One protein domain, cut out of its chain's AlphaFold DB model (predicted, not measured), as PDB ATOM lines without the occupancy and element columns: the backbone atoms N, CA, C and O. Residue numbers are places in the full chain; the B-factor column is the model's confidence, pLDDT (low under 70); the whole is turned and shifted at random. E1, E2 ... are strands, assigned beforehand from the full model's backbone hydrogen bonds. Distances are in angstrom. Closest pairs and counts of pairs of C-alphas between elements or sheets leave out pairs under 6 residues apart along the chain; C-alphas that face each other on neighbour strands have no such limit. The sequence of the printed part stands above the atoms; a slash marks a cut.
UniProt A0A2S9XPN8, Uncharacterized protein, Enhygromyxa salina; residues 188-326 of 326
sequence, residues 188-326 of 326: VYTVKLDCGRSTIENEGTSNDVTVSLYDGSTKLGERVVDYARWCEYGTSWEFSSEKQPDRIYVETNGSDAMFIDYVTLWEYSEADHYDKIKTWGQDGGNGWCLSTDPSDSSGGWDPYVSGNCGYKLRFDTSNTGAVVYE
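This is residues 188 to 326 of the 326 residues of an uncharacterized protein of Enhygromyxa salina (UniProt A0A2S9XPN8). Two twisted antiparallel sheets, E3 E2 E5 E10 E11 and E4 E1 E7 E8, lie face to face as a sandwich, with the strands of one crossed at 45 degrees to those of the other. The small pair E6 and E9 lies at one end, beyond which the link of residues 291 to 311 makes one tip of the long axis; the link of the hairpin E7 and E8 makes the other. The printed part has 139 residues with eleven strands, E1 to E11 in order along the chain, and no named helix; the class is all strand, though under half of the residues, 63, are in named elements. The whole is compact, with a radius of gyration of the C-alphas of 14.2 A, yet elongated, spanning 44 by 29 by 27 A.

In the larger sheet, E3 is residues 218 to 225, the longest strand at 8 residues and 21.4 A from first to last C-alpha. Beside it come E2, residues 209 to 215, 20.4 A; E5, residues 247 to 252, 17.1 A; E10, residues 312 to 316, 13.2 A; and E11, residues 322 to 325, 9.5 A. E11 ends at C-alpha 325, at (78.078, 70.395, 90.407). The second sheet holds E4, residues 235 to 241, 19.9 A; E1, residues 188 to 194, 19.8 A; E7, residues 262 to 267, 17.0 A; and E8, residues 275 to 281, 17.9 A. E1 begins at C-alpha 188, at (80.339, 97.536, 86.024). The two shortest strands are E6, residues 258 to 260, and E9, residues 288 to 290, with C-alpha 288 at (78.424, 75.875, 100.077).

The larger sheet runs E3, E2, E5, E10, E11, with E3 and E11 as edge strands, and its strands' lines turn by 77 degrees from edge to edge. E2 and E3 are a hairpin; N 211 and O 223 are 2.8 A apart. E2 and E5 are antiparallel at 158 degrees, with N 210 and O 251 at 2.8 A. E5 and E10 are antiparallel at 169 degrees, with N 313 and O 250 at 2.8 A. E10 and E11 are a hairpin, with N 323 and O 314 at 2.8 A. The other sheet runs E4, E1, E7, E8, with E4 and E8 as edge strands. N 191 and O 237 of the antiparallel E1 and E4 are 2.9 A apart, and N 192 and O 264 of the antiparallel E1 and E7 are 2.8 A apart. E7 and E8 are a hairpin, with N 265 and O 278 at 2.8 A. The parts of the two sheets that face each other are 10.0 A centre to centre, their best planes 9 degrees apart. Across the sandwich, the closest C-alphas of E3 and E4 are those of Leu 220 and Ser 241, 6.0 A apart. E2 and E4 are near each other, with 6 pairs of C-alphas within 10 A. E6 runs on into E7 across a break of one residue, at 63 degrees, and is the antiparallel neighbour of E9, with N 260 and O 288 at 2.8 A. E3 and E8 are apart.

The two C-alphas farthest apart, those of Glu 270 and Gly 299, are 45.4 A apart. The printed part has no cut and ends at residue 326, the chain's last. Two links are long: residues 195 to 208 between E1 and E2, and residues 291 to 311 between E9 and E10. The mean pLDDT of the printed part is 85.6; residues 226 to 234 and 269 to 274 are under 70.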
ATOM      1  N   VAL A 188      79.260  98.071  85.179       78.19
ATOM      2  CA  VAL A 188      80.339  97.536  86.024       78.19
ATOM      3  C   VAL A 188      79.701  96.720  87.146       78.19
ATOM      4  O   VAL A 188      78.781  97.176  87.814       78.19
ATOM      5  N   TYR A 189      80.165  95.492  87.348       85.12
ATOM      6  CA  TYR A 189      79.642  94.530  88.307       85.12
ATOM      7  C   TYR A 189      80.691  94.140  89.330       85.12
ATOM      8  O   TYR A 189      81.800  93.774  88.960       85.12
ATOM      9  N   THR A 190      80.303  94.071  90.598       85.62
ATOM     10  CA  THR A 190      81.157  93.535  91.658       85.62
ATOM     11  C   THR A 190      80.561  92.252  92.208       85.62
ATOM     12  O   THR A 190      79.452  92.249  92.746       85.62
ATOM     13  N   VAL A 191      81.301  91.148  92.111       88.44
ATOM     14  CA  VAL A 191      80.973  89.902  92.812       88.44
ATOM     15  C   VAL A 191      81.752  89.877  94.115       88.44
ATOM     16  O   VAL A 191      82.962  90.039  94.096       88.44
ATOM     17  N   LYS A 192      81.084  89.645  95.241       88.31
ATOM     18  CA  LYS A 192      81.713  89.390  96.540       88.31
ATOM     19  C   LYS A 192      81.384  87.972  96.989       88.31
ATOM     20  O   LYS A 192      80.204  87.644  97.108       88.31
ATOM     21  N   LEU A 193      82.401  87.163  97.261       88.88
ATOM     22  CA  LEU A 193      82.275  85.902  97.986       88.88
ATOM     23  C   LEU A 193      82.642  86.157  99.443       88.88
ATOM     24  O   LEU A 193      83.726  86.656  99.742       88.88
ATOM     25  N   ASP A 194      81.735  85.823 100.347       87.56
ATOM     26  CA  ASP A 194      82.049  85.717 101.760       87.56
ATOM     27  C   ASP A 194      82.328  84.256 102.082       87.56
ATOM     28  O   ASP A 194      81.488  83.385 101.855       87.56
ATOM     29  N   CYS A 195      83.537  84.001 102.553       81.94
ATOM     30  CA  CYS A 195      83.999  82.687 102.959       81.94
ATOM     31  C   CYS A 195      84.349  82.640 104.446       81.94
ATOM     32  O   CYS A 195      84.970  81.684 104.888       81.94
ATOM     33  N   GLY A 196      83.996  83.678 105.212       78.06
ATOM     34  CA  GLY A 196      84.279  83.774 106.633       78.06
ATOM     35  C   GLY A 196      83.038  83.499 107.472       78.06
ATOM     36  O   GLY A 196      82.049  84.224 107.424       78.06
ATOM     37  N   ARG A 197      83.116  82.497 108.337       79.38
ATOM     38  CA  ARG A 197      82.134  82.196 109.368       79.38
ATOM     39  C   ARG A 197      82.888  81.962 110.667       79.38
ATOM     40  O   ARG A 197      83.421  80.896 110.943       79.38
ATOM     41  N   SER A 198      82.756  82.933 111.567       74.81
ATOM     42  CA  SER A 198      83.370  83.001 112.911       74.81
ATOM     43  C   SER A 198      83.285  81.762 113.832       74.81
ATOM     44  O   SER A 198      83.841  81.782 114.930       74.81
ATOM     45  N   THR A 199      82.569  80.703 113.448       81.25
ATOM     46  CA  THR A 199      82.336  79.490 114.247       81.25
ATOM     47  C   THR A 199      82.934  78.215 113.654       81.25
ATOM     48  O   THR A 199      82.867  77.179 114.317       81.25
ATOM     49  N   ILE A 200      83.509  78.266 112.449       83.94
ATOM     50  CA  ILE A 200      84.195  77.134 111.819       83.94
ATOM     51  C   ILE A 200      85.614  77.545 111.416       83.94
ATOM     52  O   ILE A 200      85.940  78.724 111.341       83.94
ATOM     53  N   GLU A 201      86.484  76.558 111.240       86.75
ATOM     54  CA  GLU A 201      87.896  76.770 110.911       86.75
ATOM     55  C   GLU A 201      88.191  76.288 109.483       86.75
ATOM     56  O   GLU A 201      87.441  75.480 108.927       86.75
ATOM     57  N   ASN A 202      89.332  76.736 108.941       87.50
ATOM     58  CA  ASN A 202      89.905  76.336 107.644       87.50
ATOM     59  C   ASN A 202      89.058  76.684 106.412       87.50
ATOM     60  O   ASN A 202      89.051  75.947 105.442       87.50
ATOM     61  N   GLU A 203      88.351  77.806 106.462       88.69
ATOM     62  CA  GLU A 203      87.304  78.187 105.501       88.69
ATOM     63  C   GLU A 203      87.825  78.634 104.132       88.69
ATOM     64  O   GLU A 203      87.117  78.548 103.128       88.69
ATOM     65  N   GLY A 204      89.062  79.127 104.103       88.19
ATOM     66  CA  GLY A 204      89.744  79.536 102.882       88.19
ATOM     67  C   GLY A 204      90.441  78.380 102.181       88.19
ATOM     68  O   GLY A 204      90.676  77.331 102.768       88.19
ATOM     69  N   THR A 205      90.847  78.621 100.937       88.62
ATOM     70  CA  THR A 205      91.556  77.643 100.106       88.62
ATOM     71  C   THR A 205      92.891  78.184  99.605       88.62
ATOM     72  O   THR A 205      93.101  79.394  99.459       88.62
ATOM     73  N   SER A 206      93.820  77.273  99.342       87.81
ATOM     74  CA  SER A 206      95.051  77.527  98.601       87.81
ATOM     75  C   SER A 206      94.969  77.192  97.112       87.81
ATOM     76  O   SER A 206      95.934  77.478  96.406       87.81
ATOM     77  N   ASN A 207      93.857  76.622  96.638       87.94
ATOM     78  CA  ASN A 207      93.631  76.406  95.210       87.94
ATOM     79  C   ASN A 207      93.204  77.694  94.514       87.94
ATOM     80  O   ASN A 207      92.734  78.646  95.145       87.94
ATOM     81  N   ASP A 208      93.254  77.639  93.191       86.88
ATOM     82  CA  ASP A 208      92.693  78.668  92.341       86.88
ATOM     83  C   ASP A 208      91.161  78.598  92.387       86.88
ATOM     84  O   ASP A 208      90.543  77.521  92.315       86.88
ATOM     85  N   VAL A 209      90.544  79.772  92.481       88.12
ATOM     86  CA  VAL A 209      89.097  79.962  92.412       88.12
ATOM     87  C   VAL A 209      88.786  80.828  91.205       88.12
ATOM     88  O   VAL A 209      89.231  81.967  91.100       88.12
ATOM     89  N   THR A 210      88.002  80.286  90.281       89.81
ATOM     90  CA  THR A 210      87.569  80.984  89.073       89.81
ATOM     91  C   THR A 210      86.141  81.487  89.240       89.81
ATOM     92  O   THR A 210      85.229  80.700  89.480       89.81
ATOM     93  N   VAL A 211      85.924  82.791  89.078       91.12
ATOM     94  CA  VAL A 211      84.608  83.436  89.090       91.12
ATOM     95  C   VAL A 211      84.285  83.942  87.690       91.12
ATOM     96  O   VAL A 211      85.075  84.667  87.093       91.12
ATOM     97  N   SER A 212      83.115  83.597  87.154       91.69
ATOM     98  CA  SER A 212      82.699  84.056  85.823       91.69
ATOM     99  C   SER A 212      81.245  84.513  85.758       91.69
ATOM    100  O   SER A 212      80.361  83.941  86.397       91.69
ATOM    101  N   LEU A 213      81.005  85.557  84.960       92.25
ATOM    102  CA  LEU A 213      79.693  86.152  84.702       92.25
ATOM    103  C   LEU A 213      79.152  85.696  83.350       92.25
ATOM    104  O   LEU A 213      79.903  85.613  82.376       92.25
ATOM    105  N   TYR A 214      77.845  85.443  83.270       93.38
ATOM    106  CA  TYR A 214      77.180  85.073  82.020       93.38
ATOM    107  C   TYR A 214      75.840  85.794  81.837       93.38
ATOM    108  O   TYR A 214      75.156  86.098  82.810       93.38
ATOM    109  N   ASP A 215      75.471  85.994  80.570       93.00
ATOM    110  CA  ASP A 215      74.123  86.317  80.079       93.00
ATOM    111  C   ASP A 215      73.684  85.195  79.124       93.00
ATOM    112  O   ASP A 215      74.224  85.028  78.019       93.00
ATOM    113  N   GLY A 216      72.745  84.357  79.568       91.69
ATOM    114  CA  GLY A 216      72.333  83.163  78.842       91.69
ATOM    115  C   GLY A 216      73.507  82.200  78.634       91.69
ATOM    116  O   GLY A 216      74.019  81.603  79.578       91.69
ATOM    117  N   SER A 217      73.917  82.019  77.376       88.88
ATOM    118  CA  SER A 217      75.085  81.208  76.996       88.88
ATOM    119  C   SER A 217      76.355  82.028  76.749       88.88
ATOM    120  O   SER A 217      77.372  81.461  76.355       88.88
ATOM    121  N   THR A 218      76.293  83.350  76.898       87.25
ATOM    122  CA  THR A 218      77.409  84.257  76.610       87.25
ATOM    123  C   THR A 218      78.194  84.495  77.886       87.25
ATOM    124  O   THR A 218      77.618  84.945  78.872       87.25
ATOM    125  N   LYS A 219      79.498  84.209  77.872       86.88
ATOM    126  CA  LYS A 219      80.406  84.573  78.964       86.88
ATOM    127  C   LYS A 219      80.714  86.064  78.852       86.88
ATOM    128  O   LYS A 219      81.169  86.501  77.801       86.88
ATOM    129  N   LEU A 220      80.429  86.818  79.907       84.25
ATOM    130  CA  LEU A 220      80.637  88.267  79.971       84.25
ATOM    131  C   LEU A 220      82.015  88.613  80.540       84.25
ATOM    132  O   LEU A 220      82.629  89.590  80.136       84.25
ATOM    133  N   GLY A 221      82.523  87.785  81.452       79.44
ATOM    134  CA  GLY A 221      83.843  87.965  82.046       79.44
ATOM    135  C   GLY A 221      84.235  86.793  82.935       79.44
ATOM    136  O   GLY A 221      83.387  85.994  83.341       79.44
ATOM    137  N   GLU A 222      85.527  86.684  83.222       85.19
ATOM    138  CA  GLU A 222      86.109  85.661  84.088       85.19
ATOM    139  C   GLU A 222      87.290  86.236  84.870       85.19
ATOM    140  O   GLU A 222      88.031  87.084  84.370       85.19
ATOM    141  N   ARG A 223      87.448  85.779  86.107       78.31
ATOM    142  CA  ARG A 223      88.570  86.089  86.989       78.31
ATOM    143  C   ARG A 223      89.034  84.811  87.654       78.31
ATOM    144  O   ARG A 223      88.199  84.039  88.111       78.31
ATOM    145  N   VAL A 224      90.343  84.620  87.725       78.62
ATOM    146  CA  VAL A 224      90.975  83.570  88.524       78.62
ATOM    147  C   VAL A 224      91.637  84.238  89.718       78.62
ATOM    148  O   VAL A 224      92.175  85.337  89.597       78.62
ATOM    149  N   VAL A 225      91.538  83.598  90.873       71.50
ATOM    150  CA  VAL A 225      92.144  84.046  92.118       71.50
ATOM    151  C   VAL A 225      92.952  82.902  92.653       71.50
ATOM    152  O   VAL A 225      92.362  81.895  93.049       71.50
ATOM    153  N   ASP A 226      94.260  83.076  92.749       64.00
ATOM    154  CA  ASP A 226      95.034  82.150  93.551       64.00
ATOM    155  C   ASP A 226      95.044  82.684  94.987       64.00
ATOM    156  O   ASP A 226      95.103  83.890  95.240       64.00
ATOM    157  N   TYR A 227      94.987  81.770  95.955       61.56
ATOM    158  CA  TYR A 227      95.105  82.091  97.381       61.56
ATOM    159  C   TYR A 227      93.927  82.875  97.997       61.56
ATOM    160  O   TYR A 227      94.116  83.888  98.677       61.56
ATOM    161  N   ALA A 228      92.718  82.308  97.964       64.50
ATOM    162  CA  ALA A 228      91.625  82.703  98.867       64.50
ATOM    163  C   ALA A 228      91.851  82.212 100.324       64.50
ATOM    164  O   ALA A 228      90.951  81.679 100.969       64.50
ATOM    165  N   ARG A 229      93.079  82.363 100.855       63.22
ATOM    166  CA  ARG A 229      93.487  81.872 102.190       63.22
ATOM    167  C   ARG A 229      92.943  82.708 103.345       63.22
ATOM    168  O   ARG A 229      92.807  82.196 104.453       63.22
ATOM    169  N   TRP A 230      92.698  83.996 103.113       62.19
ATOM    170  CA  TRP A 230      92.333  84.961 104.151       62.19
ATOM    171  C   TRP A 230      90.872  85.372 103.986       62.19
ATOM    172  O   TRP A 230      90.557  86.421 103.435       62.19
ATOM    173  N   CYS A 231      89.976  84.517 104.474       65.62
ATOM    174  CA  CYS A 231      88.527  84.708 104.400       65.62
ATOM    175  C   CYS A 231      87.954  85.731 105.390       65.62
ATOM    176  O   CYS A 231      86.751  85.968 105.389       65.62
ATOM    177  N   GLU A 232      88.792  86.370 106.213       56.09
ATOM    178  CA  GLU A 232      88.362  87.215 107.339       56.09
ATOM    179  C   GLU A 232      87.519  88.441 106.921       56.09
ATOM    180  O   GLU A 232      86.771  88.973 107.739       56.09
ATOM    181  N   TYR A 233      87.578  88.865 105.651       57.66
ATOM    182  CA  TYR A 233      86.833  90.032 105.142       57.66
ATOM    183  C   TYR A 233      86.008  89.758 103.869       57.66
ATOM    184  O   TYR A 233      85.395  90.676 103.303       57.66
ATOM    185  N   GLY A 234      85.952  88.495 103.434       65.69
ATOM    186  CA  GLY A 234      85.482  88.106 102.105       65.69
ATOM    187  C   GLY A 234      86.429  88.557 100.987       65.69
ATOM    188  O   GLY A 234      87.404  89.276 101.208       65.69
ATOM    189  N   THR A 235      86.143  88.137  99.760       74.12
ATOM    190  CA  THR A 235      86.899  88.523  98.562       74.12
ATOM    191  C   THR A 235      85.937  89.089  97.526       74.12
ATOM    192  O   THR A 235      84.829  88.577  97.364       74.12
ATOM    193  N   SER A 236      86.320  90.177  96.858       75.25
ATOM    194  CA  SER A 236      85.490  90.859  95.862       75.25
ATOM    195  C   SER A 236      86.229  91.088  94.553       75.25
ATOM    196  O   SER A 236      87.427  91.361  94.565       75.25
ATOM    197  N   TRP A 237      85.498  91.042  93.441       76.56
ATOM    198  CA  TRP A 237      86.031  91.216  92.092       76.56
ATOM    199  C   TRP A 237      85.127  92.091  91.254       76.56
ATOM    200  O   TRP A 237      83.916  91.872  91.227       76.56
ATOM    201  N   GLU A 238      85.744  93.009  90.522       73.69
ATOM    202  CA  GLU A 238      85.073  93.865  89.556       73.69
ATOM    203  C   GLU A 238      85.153  93.273  88.139       73.69
ATOM    204  O   GLU A 238      86.188  92.783  87.663       73.69
ATOM    205  N   PHE A 239      84.030  93.358  87.442       75.50
ATOM    206  CA  PHE A 239      83.819  92.981  86.056       75.50
ATOM    207  C   PHE A 239      83.195  94.176  85.347       75.50
ATOM    208  O   PHE A 239      82.384  94.874  85.932       75.50
ATOM    209  N   SER A 240      83.503  94.382  84.078       72.88
ATOM    210  CA  SER A 240      82.803  95.350  83.238       72.88
ATOM    211  C   SER A 240      82.188  94.618  82.055       72.88
ATOM    212  O   SER A 240      82.778  93.672  81.535       72.88
ATOM    213  N   SER A 241      80.981  94.993  81.657       75.06
ATOM    214  CA  SER A 241      80.203  94.242  80.679       75.06
ATOM    215  C   SER A 241      79.288  95.157  79.877       75.06
ATOM    216  O   SER A 241      78.706  96.103  80.396       75.06
ATOM    217  N   GLU A 242      79.092  94.813  78.606       73.12
ATOM    218  CA  GLU A 242      78.078  95.432  77.742       73.12
ATOM    219  C   GLU A 242      76.654  94.947  78.056       73.12
ATOM    220  O   GLU A 242      75.696  95.372  77.422       73.12
ATOM    221  N   LYS A 243      76.504  93.976  78.964       81.88
ATOM    222  CA  LYS A 243      75.216  93.363  79.301       81.88
ATOM    223  C   LYS A 243      75.109  93.019  80.773       81.88
ATOM    224  O   LYS A 243      76.099  92.631  81.396       81.88
ATOM    225  N   GLN A 244      73.878  93.013  81.267       87.62
ATOM    226  CA  GLN A 244      73.581  92.543  82.609       87.62
ATOM    227  C   GLN A 244      73.683  91.013  82.728       87.62
ATOM    228  O   GLN A 244      73.078  90.299  81.924       87.62
ATOM    229  N   PRO A 245      74.426  90.482  83.720       92.56
ATOM    230  CA  PRO A 245      74.543  89.053  83.944       92.56
ATOM    231  C   PRO A 245      73.246  88.470  84.508       92.56
ATOM    232  O   PRO A 245      72.610  89.030  85.402       92.56
ATOM    233  N   ASP A 246      72.896  87.272  84.045       95.31
ATOM    234  CA  ASP A 246      71.805  86.470  84.599       95.31
ATOM    235  C   ASP A 246      72.299  85.379  85.564       95.31
ATOM    236  O   ASP A 246      71.498  84.786  86.298       95.31
ATOM    237  N   ARG A 247      73.614  85.121  85.601       95.31
ATOM    238  CA  ARG A 247      74.224  84.119  86.482       95.31
ATOM    239  C   ARG A 247      75.716  84.345  86.739       95.31
ATOM    240  O   ARG A 247      76.425  84.946  85.931       95.31
ATOM    241  N   ILE A 248      76.177  83.751  87.836       95.75
ATOM    242  CA  ILE A 248      77.580  83.661  88.251       95.75
ATOM    243  C   ILE A 248      77.963  82.187  88.367       95.75
ATOM    244  O   ILE A 248      77.181  81.383  88.884       95.75
ATOM    245  N   TYR A 249      79.172  81.843  87.936       96.19
ATOM    246  CA  TYR A 249      79.819  80.584  88.288       96.19
ATOM    247  C   TYR A 249      81.023  80.824  89.189       96.19
ATOM    248  O   TYR A 249      81.757  81.787  88.987       96.19
ATOM    249  N   VAL A 250      81.210  79.927  90.155       94.69
ATOM    250  CA  VAL A 250      82.399  79.847  91.009       94.69
ATOM    251  C   VAL A 250      82.949  78.430  90.889       94.69
ATOM    252  O   VAL A 250      82.203  77.474  91.095       94.69
ATOM    253  N   GLU A 251      84.208  78.285  90.498       95.31
ATOM    254  CA  GLU A 251      84.821  77.009  90.114       95.31
ATOM    255  C   GLU A 251      86.189  76.846  90.774       95.31
ATOM    256  O   GLU A 251      86.901  77.826  90.975       95.31
ATOM    257  N   THR A 252      86.576  75.610  91.077       93.44
ATOM    258  CA  THR A 252      87.946  75.269  91.474       93.44
ATOM    259  C   THR A 252      88.417  74.019  90.741       93.44
ATOM    260  O   THR A 252      87.617  73.191  90.301       93.44
ATOM    261  N   ASN A 253      89.731  73.882  90.606       90.94
ATOM    262  CA  ASN A 253      90.396  72.717  90.024       90.94
ATOM    263  C   ASN A 253      91.120  71.851  91.075       90.94
ATOM    264  O   ASN A 253      91.689  70.822  90.709       90.94
ATOM    265  N   GLY A 254      91.115  72.255  92.350       91.75
ATOM    266  CA  GLY A 254      91.856  71.588  93.420       91.75
ATOM    267  C   GLY A 254      90.967  70.979  94.503       91.75
ATOM    268  O   GLY A 254      89.739  71.079  94.466       91.75
ATOM    269  N   SER A 255      91.593  70.266  95.440       93.19
ATOM    270  CA  SER A 255      90.924  69.502  96.508       93.19
ATOM    271  C   SER A 255      91.121  70.101  97.906       93.19
ATOM    272  O   SER A 255      90.871  69.449  98.904       93.19
ATOM    273  N   ASP A 256      91.703  71.292  98.001       91.88
ATOM    274  CA  ASP A 256      91.707  72.087  99.237       91.88
ATOM    275  C   ASP A 256      90.405  72.897  99.305       91.88
ATOM    276  O   ASP A 256      90.244  73.859  98.551       91.88
ATOM    277  N   ALA A 257      89.437  72.464 100.108       92.56
ATOM    278  CA  ALA A 257      88.092  73.023 100.061       92.56
ATOM    279  C   ALA A 257      87.998  74.485 100.508       92.56
ATOM    280  O   ALA A 257      88.726  74.945 101.381       92.56
ATOM    281  N   MET A 258      87.028  75.195  99.935       92.38
ATOM    282  CA  MET A 258      86.624  76.533 100.357       92.38
ATOM    283  C   MET A 258      85.176  76.509 100.841       92.38
ATOM    284  O   MET A 258      84.296  75.980 100.152       92.38
ATOM    285  N   PHE A 259      84.915  77.111 101.997       92.69
ATOM    286  CA  PHE A 259      83.560  77.381 102.462       92.69
ATOM    287  C   PHE A 259      83.094  78.716 101.883       92.69
ATOM    288  O   PHE A 259      83.827  79.694 101.898       92.69
ATOM    289  N   ILE A 260      81.874  78.777 101.360       92.06
ATOM    290  CA  ILE A 260      81.270  80.009 100.840       92.06
ATOM    291  C   ILE A 260      79.959  80.216 101.588       92.06
ATOM    292  O   ILE A 260      79.003  79.474 101.369       92.06
ATOM    293  N   ASP A 261      79.907  81.212 102.468       90.75
ATOM    294  CA  ASP A 261      78.738  81.521 103.294       90.75
ATOM    295  C   ASP A 261      77.664  82.253 102.479       90.75
ATOM    296  O   ASP A 261      76.503  81.838 102.413       90.75
ATOM    297  N   TYR A 262      78.059  83.320 101.780       91.38
ATOM    298  CA  TYR A 262      77.175  84.020 100.857       91.38
ATOM    299  C   TYR A 262      77.922  84.642  99.679       91.38
ATOM    300  O   TYR A 262      79.117  84.924  99.720       91.38
ATOM    301  N   VAL A 263      77.176  84.884  98.606       92.50
ATOM    302  CA  VAL A 263      77.650  85.553  97.392       92.50
ATOM    303  C   VAL A 263      76.804  86.792  97.181       92.50
ATOM    304  O   VAL A 263      75.583  86.717  97.292       92.50
ATOM    305  N   THR A 264      77.410  87.933  96.868       92.06
ATOM    306  CA  THR A 264      76.669  89.149  96.507       92.06
ATOM    307  C   THR A 264      77.128  89.687  95.164       92.06
ATOM    308  O   THR A 264      78.322  89.767  94.910       92.06
ATOM    309  N   LEU A 265      76.168  90.065  94.326       92.88
ATOM    310  CA  LEU A 265      76.372  90.774  93.073       92.88
ATOM    311  C   LEU A 265      75.880  92.212  93.222       92.88
ATOM    312  O   LEU A 265      74.716  92.437  93.574       92.88
ATOM    313  N   TRP A 266      76.763  93.151  92.924       88.75
ATOM    314  CA  TRP A 266      76.504  94.582  92.863       88.75
ATOM    315  C   TRP A 266      76.696  95.079  91.437       88.75
ATOM    316  O   TRP A 266      77.489  94.508  90.696       88.75
ATOM    317  N   GLU A 267      75.989  96.139  91.086       85.50
ATOM    318  CA  GLU A 267      76.157  96.933  89.873       85.50
ATOM    319  C   GLU A 267      76.624  98.323  90.303       85.50
ATOM    320  O   GLU A 267      76.081  98.868  91.257       85.50
ATOM    321  N   TYR A 268      77.642  98.891  89.670       72.56
ATOM    322  CA  TYR A 268      78.023 100.280  89.913       72.56
ATOM    323  C   TYR A 268      76.894 101.210  89.458       72.56
ATOM    324  O   TYR A 268      76.359 101.037  88.362       72.56
ATOM    325  N   SER A 269      76.553 102.205  90.278       61.84
ATOM    326  CA  SER A 269      75.641 103.280  89.884       61.84
ATOM    327  C   SER A 269      76.095 104.626  90.446       61.84
ATOM    328  O   SER A 269      76.586 104.713  91.574       61.84
ATOM    329  N   GLU A 270      75.908 105.691  89.661       50.38
ATOM    330  CA  GLU A 270      76.313 107.065  90.008       50.38
ATOM    331  C   GLU A 270      75.654 107.576  91.305       50.38
ATOM    332  O   GLU A 270      76.244 108.359  92.045       50.38
ATOM    333  N   ALA A 271      74.432 107.129  91.618       46.97
ATOM    334  CA  ALA A 271      73.650 107.675  92.730       46.97
ATOM    335  C   ALA A 271      74.072 107.141  94.112       46.97
ATOM    336  O   ALA A 271      74.029 107.897  95.082       46.97
ATOM    337  N   ASP A 272      74.480 105.870  94.208       45.53
ATOM    338  CA  ASP A 272      74.746 105.180  95.484       45.53
ATOM    339  C   ASP A 272      76.036 104.330  95.457       45.53
ATOM    340  O   ASP A 272      76.210 103.426  96.275       45.53
ATOM    341  N   HIS A 273      76.968 104.650  94.547       59.19
ATOM    342  CA  HIS A 273      78.264 103.998  94.279       59.19
ATOM    343  C   HIS A 273      78.169 102.512  93.874       59.19
ATOM    344  O   HIS A 273      78.918 102.087  93.005       59.19
ATOM    345  N   TYR A 274      77.252 101.724  94.441       68.19
ATOM    346  CA  TYR A 274      76.946 100.346  94.062       68.19
ATOM    347  C   TYR A 274      75.503  99.969  94.445       68.19
ATOM    348  O   TYR A 274      75.159  99.879  95.626       68.19
ATOM    349  N   ASP A 275      74.681  99.627  93.456       81.56
ATOM    350  CA  ASP A 275      73.359  99.038  93.636       81.56
ATOM    351  C   ASP A 275      73.443  97.518  93.791       81.56
ATOM    352  O   ASP A 275      73.964  96.782  92.948       81.56
ATOM    353  N   LYS A 276      72.898  96.997  94.893       87.38
ATOM    354  CA  LYS A 276      72.873  95.549  95.120       87.38
ATOM    355  C   LYS A 276      71.850  94.884  94.209       87.38
ATOM    356  O   LYS A 276      70.648  95.004  94.444       87.38
ATOM    357  N   ILE A 277      72.319  94.057  93.283       90.44
ATOM    358  CA  ILE A 277      71.440  93.232  92.451       90.44
ATOM    359  C   ILE A 277      70.889  92.075  93.277       90.44
ATOM    360  O   ILE A 277      69.676  91.848  93.333       90.44
ATOM    361  N   LYS A 278      71.778  91.301  93.917       94.06
ATOM    362  CA  LYS A 278      71.368  90.092  94.637       94.06
ATOM    363  C   LYS A 278      72.394  89.586  95.637       94.06
ATOM    364  O   LYS A 278      73.588  89.645  95.385       94.06
ATOM    365  N   THR A 279      71.897  88.989  96.720       94.25
ATOM    366  CA  THR A 279      72.671  88.118  97.614       94.25
ATOM    367  C   THR A 279      72.096  86.701  97.571       94.25
ATOM    368  O   THR A 279      70.874  86.527  97.642       94.25
ATOM    369  N   TRP A 280      72.965  85.699  97.466       94.88
ATOM    370  CA  TRP A 280      72.657  84.283  97.658       94.88
ATOM    371  C   TRP A 280      73.288  83.816  98.960       94.88
ATOM    372  O   TRP A 280      74.469  84.056  99.176       94.88
ATOM    373  N   GLY A 281      72.518  83.129  99.800       91.31
ATOM    374  CA  GLY A 281      72.958  82.760 101.147       91.31
ATOM    375  C   GLY A 281      72.694  83.877 102.155       91.31
ATOM    376  O   GLY A 281      71.963  84.831 101.872       91.31
ATOM    377  N   GLN A 282      73.240  83.725 103.354       89.81
ATOM    378  CA  GLN A 282      73.095  84.680 104.447       89.81
ATOM    379  C   GLN A 282      74.302  84.563 105.373       89.81
ATOM    380  O   GLN A 282      74.695  83.447 105.687       89.81
ATOM    381  N   ASP A 283      74.799  85.699 105.862       87.12
ATOM    382  CA  ASP A 283      75.838  85.762 106.895       87.12
ATOM    383  C   ASP A 283      75.484  84.904 108.125       87.12
ATOM    384  O   ASP A 283      74.396  85.029 108.710       87.12
ATOM    385  N   GLY A 284      76.385  83.990 108.487       83.94
ATOM    386  CA  GLY A 284      76.205  83.013 109.558       83.94
ATOM    387  C   GLY A 284      75.162  81.927 109.252       83.94
ATOM    388  O   GLY A 284      74.755  81.191 110.160       83.94
ATOM    389  N   GLY A 285      74.723  81.804 107.998       86.88
ATOM    390  CA  GLY A 285      73.682  80.891 107.522       86.88
ATOM    391  C   GLY A 285      74.182  79.477 107.223       86.88
ATOM    392  O   GLY A 285      75.082  78.979 107.884       86.88
ATOM    393  N   ASN A 286      73.574  78.792 106.258       90.88
ATOM    394  CA  ASN A 286      74.211  77.626 105.642       90.88
ATOM    395  C   ASN A 286      74.900  78.097 104.363       90.88
ATOM    396  O   ASN A 286      74.318  78.901 103.632       90.88
ATOM    397  N   GLY A 287      76.079  77.551 104.094       92.50
ATOM    398  CA  GLY A 287      76.891  77.871 102.932       92.50
ATOM    399  C   GLY A 287      77.038  76.704 101.960       92.50
ATOM    400  O   GLY A 287      76.312  75.701 102.002       92.50
ATOM    401  N   TRP A 288      78.021  76.851 101.081       94.81
ATOM    402  CA  TRP A 288      78.424  75.875 100.077       94.81
ATOM    403  C   TRP A 288      79.881  75.482 100.275       94.81
ATOM    404  O   TRP A 288      80.687  76.285 100.735       94.81
ATOM    405  N   CYS A 289      80.216  74.252  99.896       95.12
ATOM    406  CA  CYS A 289      81.596  73.801  99.819       95.12
ATOM    407  C   CYS A 289      82.037  73.741  98.353       95.12
ATOM    408  O   CYS A 289      81.367  73.113  97.526       95.12
ATOM    409  N   LEU A 290      83.158  74.389  98.047       95.31
ATOM    410  CA  LEU A 290      83.805  74.369  96.741       95.31
ATOM    411  C   LEU A 290      85.079  73.516  96.826       95.31
ATOM    412  O   LEU A 290      86.044  73.918  97.471       95.31
ATOM    413  N   SER A 291      85.069  72.335  96.206       95.88
ATOM    414  CA  SER A 291      86.214  71.412  96.132       95.88
ATOM    415  C   SER A 291      85.998  70.359  95.046       95.88
ATOM    416  O   SER A 291      84.861  70.021  94.718       95.88
ATOM    417  N   THR A 292      87.084  69.800  94.515       97.06
ATOM    418  CA  THR A 292      87.041  68.588  93.677       97.06
ATOM    419  C   THR A 292      86.888  67.291  94.477       97.06
ATOM    420  O   THR A 292      86.540  66.268  93.885       97.06
ATOM    421  N   ASP A 293      87.115  67.305  95.798       96.31
ATOM    422  CA  ASP A 293      86.775  66.180  96.672       96.31
ATOM    423  C   ASP A 293      85.397  66.427  97.318       96.31
ATOM    424  O   ASP A 293      85.246  67.325  98.152       96.31
ATOM    425  N   PRO A 294      84.362  65.638  96.968       94.56
ATOM    426  CA  PRO A 294      83.009  65.838  97.484       94.56
ATOM    427  C   PRO A 294      82.900  65.634  99.002       94.56
ATOM    428  O   PRO A 294      81.899  66.032  99.595       94.56
ATOM    429  N   SER A 295      83.891  65.003  99.638       94.94
ATOM    430  CA  SER A 295      83.881  64.682 101.065       94.94
ATOM    431  C   SER A 295      84.555  65.722 101.963       94.94
ATOM    432  O   SER A 295      84.504  65.570 103.185       94.94
ATOM    433  N   ASP A 296      85.122  66.798 101.411       94.69
ATOM    434  CA  ASP A 296      85.840  67.803 102.211       94.69
ATOM    435  C   ASP A 296      84.945  68.616 103.152       94.69
ATOM    436  O   ASP A 296      85.421  69.188 104.129       94.69
ATOM    437  N   SER A 297      83.631  68.630 102.922       92.50
ATOM    438  CA  SER A 297      82.672  69.231 103.851       92.50
ATOM    439  C   SER A 297      82.466  68.384 105.111       92.50
ATOM    440  O   SER A 297      81.810  68.835 106.051       92.50
ATOM    441  N   SER A 298      83.008  67.162 105.149       90.38
ATOM    442  CA  SER A 298      82.808  66.249 106.269       90.38
ATOM    443  C   SER A 298      83.420  66.760 107.576       90.38
ATOM    444  O   SER A 298      84.482  67.380 107.625       90.38
ATOM    445  N   GLY A 299      82.741  66.482 108.689       88.25
ATOM    446  CA  GLY A 299      83.192  66.874 110.020       88.25
ATOM    447  C   GLY A 299      82.677  68.247 110.441       88.25
ATOM    448  O   GLY A 299      81.507  68.394 110.782       88.25
ATOM    449  N   GLY A 300      83.566  69.242 110.522       88.19
ATOM    450  CA  GLY A 300      83.236  70.553 111.099       88.19
ATOM    451  C   GLY A 300      82.216  71.353 110.285       88.19
ATOM    452  O   GLY A 300      81.485  72.162 110.856       88.19
ATOM    453  N   TRP A 301      82.152  71.114 108.973       92.31
ATOM    454  CA  TRP A 301      81.290  71.855 108.051       92.31
ATOM    455  C   TRP A 301      79.951  71.163 107.774       92.31
ATOM    456  O   TRP A 301      79.022  71.834 107.331       92.31
ATOM    457  N   ASP A 302      79.804  69.872 108.106       91.19
ATOM    458  CA  ASP A 302      78.575  69.081 107.908       91.19
ATOM    459  C   ASP A 302      77.283  69.783 108.374       91.19
ATOM    460  O   ASP A 302      76.264  69.679 107.688       91.19
ATOM    461  N   PRO A 303      77.255  70.511 109.512       91.94
ATOM    462  CA  PRO A 303      76.039  71.201 109.947       91.94
ATOM    463  C   PRO A 303      75.689  72.440 109.114       91.94
ATOM    464  O   PRO A 303      74.573  72.945 109.232       91.94
ATOM    465  N   TYR A 304      76.643  72.952 108.336       92.31
ATOM    466  CA  TYR A 304      76.597  74.265 107.692       92.31
ATOM    467  C   TYR A 304      76.600  74.182 106.166       92.31
ATOM    468  O   TYR A 304      76.191  75.140 105.517       92.31
ATOM    469  N   VAL A 305      77.004  73.053 105.580       91.94
ATOM    470  CA  VAL A 305      76.952  72.815 104.133       91.94
ATOM    471  C   VAL A 305      75.751  71.937 103.806       91.94
ATOM    472  O   VAL A 305      75.541  70.873 104.384       91.94
ATOM    473  N   SER A 306      74.930  72.380 102.854       80.31
ATOM    474  CA  SER A 306      73.798  71.576 102.381       80.31
ATOM    475  C   SER A 306      74.258  70.589 101.304       80.31
ATOM    476  O   SER A 306      74.104  70.864 100.118       80.31
ATOM    477  N   GLY A 307      74.796  69.440 101.721       86.75
ATOM    478  CA  GLY A 307      75.266  68.375 100.826       86.75
ATOM    479  C   GLY A 307      76.788  68.241 100.787       86.75
ATOM    480  O   GLY A 307      77.468  68.637 101.730       86.75
ATOM    481  N   ASN A 308      77.292  67.646  99.708       92.81
ATOM    482  CA  ASN A 308      78.721  67.470  99.458       92.81
ATOM    483  C   ASN A 308      79.338  68.734  98.843       92.81
ATOM    484  O   ASN A 308      78.627  69.640  98.394       92.81
ATOM    485  N   CYS A 309      80.667  68.767  98.778       95.81
ATOM    486  CA  CYS A 309      81.371  69.766  97.982       95.81
ATOM    487  C   CYS A 309      81.120  69.560  96.489       95.81
ATOM    488  O   CYS A 309      81.003  68.429  96.018       95.81
ATOM    489  N   GLY A 310      81.064  70.666  95.751       96.81
ATOM    490  CA  GLY A 310      81.073  70.649  94.294       96.81
ATOM    491  C   GLY A 310      82.297  71.368  93.748       96.81
ATOM    492  O   GLY A 310      82.733  72.366  94.318       96.81
ATOM    493  N   TYR A 311      82.817  70.919  92.609       96.75
ATOM    494  CA  TYR A 311      83.926  71.603  91.932       96.75
ATOM    495  C   TYR A 311      83.468  72.905  91.254       96.75
ATOM    496  O   TYR A 311      84.281  73.744  90.865       96.75
ATOM    497  N   LYS A 312      82.148  73.068  91.094       97.38
ATOM    498  CA  LYS A 312      81.508  74.221  90.467       97.38
ATOM    499  C   LYS A 312      80.176  74.542  91.134       97.38
ATOM    500  O   LYS A 312      79.348  73.664  91.375       97.38
ATOM    501  N   LEU A 313      79.940  75.827  91.363       96.62
ATOM    502  CA  LEU A 313      78.698  76.387  91.885       96.62
ATOM    503  C   LEU A 313      78.114  77.357  90.860       96.62
ATOM    504  O   LEU A 313      78.847  78.143  90.261       96.62
ATOM    505  N   ARG A 314      76.794  77.321  90.658       96.88
ATOM    506  CA  ARG A 314      76.072  78.282  89.809       96.88
ATOM    507  C   ARG A 314      75.031  79.042  90.604       96.88
ATOM    508  O   ARG A 314      74.125  78.434  91.171       96.88
ATOM    509  N   PHE A 315      75.091  80.361  90.532       96.38
ATOM    510  CA  PHE A 315      74.155  81.276  91.167       96.38
ATOM    511  C   PHE A 315      73.362  82.013  90.087       96.38
ATOM    512  O   PHE A 315      73.919  82.827  89.362       96.38
ATOM    513  N   ASP A 316      72.068  81.714  89.953       96.62
ATOM    514  CA  ASP A 316      71.193  82.384  88.979       96.62
ATOM    515  C   ASP A 316      70.482  83.582  89.641       96.62
ATOM    516  O   ASP A 316      69.936  83.456  90.747       96.62
ATOM    517  N   THR A 317      70.401  84.735  88.966       94.50
ATOM    518  CA  THR A 317      69.727  85.943  89.496       94.50
ATOM    519  C   THR A 317      68.225  85.743  89.707       94.50
ATOM    520  O   THR A 317      67.608  86.456  90.499       94.50
ATOM    521  N   SER A 318      67.631  84.694  89.129       93.69
ATOM    522  CA  SER A 318      66.241  84.289  89.366       93.69
ATOM    523  C   SER A 318      66.031  83.412  90.612       93.69
ATOM    524  O   SER A 318      64.897  83.280  91.065       93.69
ATOM    525  N   ASN A 319      67.087  82.826  91.197       90.56
ATOM    526  CA  ASN A 319      67.000  81.799  92.253       90.56
ATOM    527  C   ASN A 319      67.732  82.218  93.538       90.56
ATOM    528  O   ASN A 319      68.623  83.056  93.483       90.56
ATOM    529  N   THR A 320      67.370  81.672  94.700       85.81
ATOM    530  CA  THR A 320      67.971  82.056  95.999       85.81
ATOM    531  C   THR A 320      69.113  81.153  96.468       85.81
ATOM    532  O   THR A 320      69.845  81.545  97.370       85.81
ATOM    533  N   GLY A 321      69.281  79.970  95.872       88.06
ATOM    534  CA  GLY A 321      70.362  79.034  96.189       88.06
ATOM    535  C   GLY A 321      71.260  78.751  94.989       88.06
ATOM    536  O   GLY A 321      70.901  79.077  93.854       88.06
ATOM    537  N   ALA A 322      72.407  78.126  95.251       92.88
ATOM    538  CA  ALA A 322      73.299  77.645  94.206       92.88
ATOM    539  C   ALA A 322      72.837  76.295  93.639       92.88
ATOM    540  O   ALA A 322      72.284  75.458  94.356       92.88
ATOM    541  N   VAL A 323      73.132  76.057  92.365       94.88
ATOM    542  CA  VAL A 323      73.224  74.704  91.807       94.88
ATOM    543  C   VAL A 323      74.654  74.215  92.012       94.88
ATOM    544  O   VAL A 323      75.590  74.869  91.557       94.88
ATOM    545  N   VAL A 324      74.803  73.077  92.688       94.00
ATOM    546  CA  VAL A 324      76.094  72.436  92.978       94.00
ATOM    547  C   VAL A 324      76.377  71.371  91.920       94.00
ATOM    548  O   VAL A 324      75.492  70.577  91.591       94.00
ATOM    549  N   TYR A 325      77.587  71.380  91.367       94.31
ATOM    550  CA  TYR A 325      78.078  70.395  90.407       94.31
ATOM    551  C   TYR A 325      79.154  69.546  91.090       94.31
ATOM    552  O   TYR A 325      80.187  70.084  91.488       94.31
ATOM    553  N   GLU A 326      78.874  68.252  91.235       83.62
ATOM    554  CA  GLU A 326      79.743  67.235  91.852       83.62
ATOM    555  C   GLU A 326      80.574  66.485  90.804       83.62
ATOM    556  O   GLU A 326      80.022  66.175  89.717       83.62
TER     557      GLU A 326